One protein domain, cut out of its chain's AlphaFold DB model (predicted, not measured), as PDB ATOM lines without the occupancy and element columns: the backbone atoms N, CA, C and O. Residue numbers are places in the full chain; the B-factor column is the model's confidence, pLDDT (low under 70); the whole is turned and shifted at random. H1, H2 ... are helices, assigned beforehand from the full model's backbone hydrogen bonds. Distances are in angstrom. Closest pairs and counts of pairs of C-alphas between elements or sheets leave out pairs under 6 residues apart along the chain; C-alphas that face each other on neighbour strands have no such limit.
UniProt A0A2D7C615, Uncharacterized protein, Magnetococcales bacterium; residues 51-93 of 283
ATOM      1  N   VAL A  51       5.609 -46.332  -0.471       71.25
ATOM      2  CA  VAL A  51       5.567 -47.153   0.748       71.25
ATOM      3  C   VAL A  51       4.162 -47.168   1.347       71.25
ATOM      4  O   VAL A  51       3.661 -48.247   1.651       71.25
ATOM      5  N   ASN A  52       3.519 -46.005   1.470       72.12
ATOM      6  CA  ASN A  52       2.172 -45.902   2.030       72.12
ATOM      7  C   ASN A  52       1.155 -46.674   1.178       72.12
ATOM      8  O   ASN A  52       0.428 -47.499   1.715       72.12
ATOM      9  N   ASN A  53       1.171 -46.507  -0.147       76.06
ATOM     10  CA  ASN A  53       0.252 -47.203  -1.057       76.06
ATOM     11  C   ASN A  53       0.420 -48.733  -1.011       76.06
ATOM     12  O   ASN A  53      -0.555 -49.485  -1.079       76.06
ATOM     13  N   VAL A  54       1.666 -49.211  -0.903       73.25
ATOM     14  CA  VAL A  54       1.958 -50.641  -0.745       73.25
ATOM     15  C   VAL A  54       1.484 -51.125   0.624       73.25
ATOM     16  O   VAL A  54       0.821 -52.155   0.701       73.25
ATOM     17  N   ALA A  55       1.766 -50.383   1.697       68.62
ATOM     18  CA  ALA A  55       1.297 -50.729   3.033       68.62
ATOM     19  C   ALA A  55      -0.239 -50.800   3.087       68.62
ATOM     20  O   ALA A  55      -0.784 -51.780   3.578       68.62
ATOM     21  N   GLU A  56      -0.944 -49.834   2.504       70.50
ATOM     22  CA  GLU A  56      -2.409 -49.823   2.434       70.50
ATOM     23  C   GLU A  56      -2.985 -50.971   1.591       70.50
ATOM     24  O   GLU A  56      -4.066 -51.467   1.895       70.50
ATOM     25  N   SER A  57      -2.268 -51.439   0.561       71.88
ATOM     26  CA  SER A  57      -2.696 -52.600  -0.238       71.88
ATOM     27  C   SER A  57      -2.479 -53.940   0.472       71.88
ATOM     28  O   SER A  57      -3.249 -54.874   0.262       71.88
ATOM     29  N   PHE A  58      -1.419 -54.068   1.278       67.56
ATOM     30  CA  PHE A  58      -1.062 -55.326   1.950       67.56
ATOM     31  C   PHE A  58      -1.621 -55.447   3.374       67.56
ATOM     32  O   PHE A  58      -1.795 -56.567   3.857       67.56
ATOM     33  N   PHE A  59      -1.915 -54.334   4.051       64.81
ATOM     34  CA  PHE A  59      -2.460 -54.322   5.405       64.81
ATOM     35  C   PHE A  59      -3.941 -53.895   5.415       64.81
ATOM     36  O   PHE A  59      -4.325 -52.984   4.687       64.81
ATOM     37  N   PRO A  60      -4.797 -54.496   6.268       62.03
ATOM     38  CA  PRO A  60      -6.168 -54.026   6.466       62.03
ATOM     39  C   PRO A  60      -6.198 -52.538   6.866       62.03
ATOM     40  O   PRO A  60      -5.283 -52.107   7.572       62.03
ATOM     41  N   PRO A  61      -7.276 -51.776   6.573       60.88
ATOM     42  CA  PRO A  61      -7.367 -50.328   6.842       60.88
ATOM     43  C   PRO A  61      -7.055 -49.911   8.288       60.88
ATOM     44  O   PRO A  61      -6.730 -48.762   8.560       60.88
ATOM     45  N   ARG A  62      -7.139 -50.856   9.226       57.44
ATOM     46  CA  ARG A  62      -6.842 -50.691  10.656       57.44
ATOM     47  C   ARG A  62      -5.358 -50.451  10.948       57.44
ATOM     48  O   ARG A  62      -5.042 -49.954  12.019       57.44
ATOM     49  N   PHE A  63      -4.475 -50.829  10.024       55.16
ATOM     50  CA  PHE A  63      -3.030 -50.646  10.139       55.16
ATOM     51  C   PHE A  63      -2.472 -49.605   9.157       55.16
ATOM     52  O   PHE A  63      -1.255 -49.435   9.071       55.16
ATOM     53  N   ALA A  64      -3.343 -48.913   8.413       55.88
ATOM     54  CA  ALA A  64      -2.932 -47.830   7.536       55.88
ATOM     55  C   ALA A  64      -2.316 -46.697   8.385       55.88
ATOM     56  O   ALA A  64      -2.936 -46.285   9.372       55.88
ATOM     57  N   PRO A  65      -1.121 -46.178   8.043       53.75
ATOM     58  CA  PRO A  65      -0.481 -45.091   8.788       53.75
ATOM     59  C   PRO A  65      -1.384 -43.856   8.935       53.75
ATOM     60  O   PRO A  65      -1.351 -43.195   9.970       53.75
ATOM     61  N   SER A  66      -2.241 -43.618   7.938       56.00
ATOM     62  CA  SER A  66      -3.272 -42.575   7.885       56.00
ATOM     63  C   SER A  66      -4.387 -42.726   8.934       56.00
ATOM     64  O   SER A  66      -5.045 -41.746   9.258       56.00
ATOM     65  N   ASN A  67      -4.578 -43.921   9.508       54.16
ATOM     66  CA  ASN A  67      -5.581 -44.196  10.545       54.16
ATOM     67  C   ASN A  67      -4.984 -44.373  11.952       54.16
ATOM     68  O   ASN A  67      -5.734 -44.471  12.923       54.16
ATOM     69  N   PHE A  68      -3.654 -44.431  12.086       53.00
ATOM     70  CA  PHE A  68      -2.991 -44.599  13.387       53.00
ATOM     71  C   PHE A  68      -2.861 -43.295  14.177       53.00
ATOM     72  O   PHE A  68      -2.781 -43.340  15.406       53.00
ATOM     73  N   LEU A  69      -2.852 -42.142  13.501       54.16
ATOM     74  CA  LEU A  69      -2.880 -40.839  14.151       54.16
ATOM     75  C   LEU A  69      -3.984 -39.956  13.553       54.16
ATOM     76  O   LEU A  69      -3.988 -39.732  12.351       54.16
ATOM     77  N   PRO A  70      -4.876 -39.384  14.381       55.75
ATOM     78  CA  PRO A  70      -5.913 -38.446  13.941       55.75
ATOM     79  C   PRO A  70      -5.372 -37.050  13.567       55.75
ATOM     80  O   PRO A  70      -6.153 -36.140  13.306       55.75
ATOM     81  N   TYR A  71      -4.050 -36.862  13.576       56.50
ATOM     82  CA  TYR A  71      -3.360 -35.629  13.205       56.50
ATOM     83  C   TYR A  71      -2.199 -35.962  12.268       56.50
ATOM     84  O   TYR A  71      -1.400 -36.851  12.573       56.50
ATOM     85  N   ASP A  72      -2.062 -35.190  11.189       57.28
ATOM     86  CA  ASP A  72      -0.901 -35.211  10.299       57.28
ATOM     87  C   ASP A  72       0.329 -34.684  11.052       57.28
ATOM     88  O   ASP A  72       0.687 -33.509  10.958       57.28
ATOM     89  N   ILE A  73       0.976 -35.532  11.858       61.75
ATOM     90  CA  ILE A  73       2.257 -35.182  12.470       61.75
ATOM     91  C   ILE A  73       3.317 -35.198  11.360       61.75
ATOM     92  O   ILE A  73       3.619 -36.271  10.818       61.75
ATOM     93  N   PRO A  74       3.937 -34.046  11.038       63.72
ATOM     94  CA  PRO A  74       4.973 -33.992  10.021       63.72
ATOM     95  C   PRO A  74       6.131 -34.916  10.420       63.72
ATOM     96  O   PRO A  74       6.753 -34.728  11.463       63.72
ATOM     97  N   GLY A  75       6.422 -35.926   9.596       68.38
ATOM     98  CA  GLY A  75       7.560 -36.835   9.790       68.38
ATOM     99  C   GLY A  75       7.224 -38.258  10.248       68.38
ATOM    100  O   GLY A  75       8.093 -39.124  10.131       68.38
ATOM    101  N   VAL A  76       5.989 -38.557  10.671       73.75
ATOM    102  CA  VAL A  76       5.577 -39.950  10.964       73.75
ATOM    103  C   VAL A  76       5.629 -40.809   9.700       73.75
ATOM    104  O   VAL A  76       6.151 -41.922   9.720       73.75
ATOM    105  N   GLU A  77       5.178 -40.256   8.574       69.50
ATOM    106  CA  GLU A  77       5.247 -40.920   7.269       69.50
ATOM    107  C   GLU A  77       6.695 -41.201   6.841       69.50
ATOM    108  O   GLU A  77       6.991 -42.251   6.276       69.50
ATOM    109  N   LEU A  78       7.622 -40.286   7.154       75.31
ATOM    110  CA  LEU A  78       9.045 -40.471   6.874       75.31
ATOM    111  C   LEU A  78       9.628 -41.598   7.733       75.31
ATOM    112  O   LEU A  78      10.350 -42.447   7.216       75.31
ATOM    113  N   PHE A  79       9.296 -41.630   9.026       80.69
ATOM    114  CA  PHE A  79       9.740 -42.683   9.937       80.69
ATOM    115  C   PHE A  79       9.217 -44.064   9.512       80.69
ATOM    116  O   PHE A  79      10.000 -45.011   9.411       80.69
ATOM    117  N   MET A  80       7.925 -44.172   9.185       75.00
ATOM    118  CA  MET A  80       7.338 -45.414   8.665       75.00
ATOM    119  C   MET A  80       7.936 -45.810   7.312       75.00
ATOM    120  O   MET A  80       8.227 -46.986   7.096       75.00
ATOM    121  N   GLY A  81       8.211 -44.835   6.439       77.75
ATOM    122  CA  GLY A  81       8.948 -45.029   5.191       77.75
ATOM    123  C   GLY A  81      10.317 -45.676   5.407       77.75
ATOM    124  O   GLY A  81      10.639 -46.685   4.780       77.75
ATOM    125  N   VAL A  82      11.109 -45.133   6.336       82.00
ATOM    126  CA  VAL A  82      12.424 -45.683   6.704       82.00
ATOM    127  C   VAL A  82      12.290 -47.101   7.253       82.00
ATOM    128  O   VAL A  82      13.027 -47.991   6.827       82.00
ATOM    129  N   LEU A  83      11.337 -47.340   8.155       83.81
ATOM    130  CA  LEU A  83      11.127 -48.658   8.745       83.81
ATOM    131  C   LEU A  83      10.740 -49.702   7.682       83.81
ATOM    132  O   LEU A  83      11.302 -50.798   7.658       83.81
ATOM    133  N   ALA A  84       9.851 -49.350   6.751       79.75
ATOM    134  CA  ALA A  84       9.475 -50.214   5.636       79.75
ATOM    135  C   ALA A  84      10.666 -50.530   4.718       79.75
ATOM    136  O   ALA A  84      10.858 -51.686   4.337       79.75
ATOM    137  N   LEU A  85      11.509 -49.540   4.402       83.50
ATOM    138  CA  LEU A  85      12.730 -49.757   3.618       83.50
ATOM    139  C   LEU A  85      13.692 -50.730   4.312       83.50
ATOM    140  O   LEU A  85      14.272 -51.591   3.649       83.50
ATOM    141  N   VAL A  86      13.827 -50.643   5.639       85.81
ATOM    142  CA  VAL A  86      14.621 -51.598   6.429       85.81
ATOM    143  C   VAL A  86      14.041 -53.010   6.320       85.81
ATOM    144  O   VAL A  86      14.785 -53.949   6.033       85.81
ATOM    145  N   PHE A  87      12.723 -53.177   6.469       84.62
ATOM    146  CA  PHE A  87      12.063 -54.481   6.318       84.62
ATOM    147  C   PHE A  87      12.225 -55.074   4.917       84.62
ATOM    148  O   PHE A  87      12.513 -56.267   4.781       84.62
ATOM    149  N   ILE A  88      12.090 -54.250   3.874       84.38
ATOM    150  CA  ILE A  88      12.360 -54.662   2.493       84.38
ATOM    151  C   ILE A  88      13.815 -55.122   2.380       84.38
ATOM    152  O   ILE A  88      14.062 -56.223   1.895       84.38
ATOM    153  N   GLY A  89      14.774 -54.344   2.891       84.44
ATOM    154  CA  GLY A  89      16.197 -54.693   2.870       84.44
ATOM    155  C   GLY A  89      16.507 -56.031   3.548       84.44
ATOM    156  O   GLY A  89      17.211 -56.867   2.977       84.44
ATOM    157  N   ILE A  90      15.928 -56.280   4.727       87.50
ATOM    158  CA  ILE A  90      16.041 -57.567   5.432       87.50
ATOM    159  C   ILE A  90      15.457 -58.697   4.576       87.50
ATOM    160  O   ILE A  90      16.078 -59.749   4.428       87.50
ATOM    161  N   SER A  91      14.298 -58.463   3.961       84.75
ATOM    162  CA  SER A  91      13.624 -59.449   3.112       84.75
ATOM    163  C   SER A  91      14.452 -59.804   1.875       84.75
ATOM    164  O   SER A  91      14.573 -60.983   1.542       84.75
ATOM    165  N   VAL A  92      15.078 -58.815   1.222       87.31
ATOM    166  CA  VAL A  92      15.953 -59.023   0.052       87.31
ATOM    167  C   VAL A  92      17.202 -59.833   0.405       87.31
ATOM    168  O   VAL A  92      17.686 -60.597  -0.429       87.31
ATOM    169  N   ARG A  93      17.713 -59.714   1.636       86.12
ATOM    170  CA  ARG A  93      18.897 -60.462   2.088       86.12
ATOM    171  C   ARG A  93      18.655 -61.975   2.156       86.12
ATOM    172  O   ARG A  93      19.610 -62.747   2.090       86.12
TER     173      ARG A  93
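AT A GLANCE: This is residues 51 to 93 of the 283 residues of an uncharacterized protein of Magnetococcales bacterium (UniProt A0A2D7C615). One long helix, H3, runs along the length of a flat, loosely joined shape, and the short helix H1 meets its first half near Val 51 and leads away from it at a steep angle. From the far end of H1 the chain folds back through the tiny helix H2, and three stretches stick out: residues 57 to 62, of which 57 and 58 belong to H1, residues 67 to 75, of which 67 and 68 belong to H2, and the tail of H3, residues 86 to 93. The printed part has 43 residues with three named helices, in the order H1, H2, H3, and no named strand; the class is all helix. It is only just compact, close to loose, with a radius of gyration of the C-alphas of 11.0 A and spans of 35 by 22 by 12 A.

HOW THE PARTS SIT: Start at H1, residues 51 to 58, which touches H3, residues 76 to 93, only along residues 77 to 84 of H3. Look at Val 51 and Gly 81: their C-alphas, the closest of the two helices, are 6.0 A apart. The two run the same way at a steep tilt of 68 degrees, only just short of about perpendicular. Next comes H2, residues 65 to 68, close but not clearly touching H1, with the closest C-alphas, those of Asn 52 and Pro 65, 7.3 A apart. H2 is also close but not clearly touching H3; here the closest C-alphas are those of Pro 65 and Glu 77, 7.2 A apart. In H1 and H3 every O i to N i+4 pair is within hydrogen-bond range, and H2 is too short for such a pair.

IN THESE COORDINATES: Find C-alpha 51 at (5.567, -47.153, 0.748); from there H1 runs 10.6 A to C-alpha 58. H2 goes from Pro 65 to Phe 68, 5.3 A. H3 begins at C-alpha 76 at (5.577, -39.950, 10.964) and runs 26.0 A to C-alpha 93 at (18.897, -60.462, 2.088).

THE WHOLE: The two C-alphas farthest apart, those of Pro 70 and Arg 93, are 35.2 A apart. The printed part has no cut, and both links are short. The mean pLDDT of the printed part is 70.4; look for values under 70 at residue 55, residues 58 to 75 and residue 77.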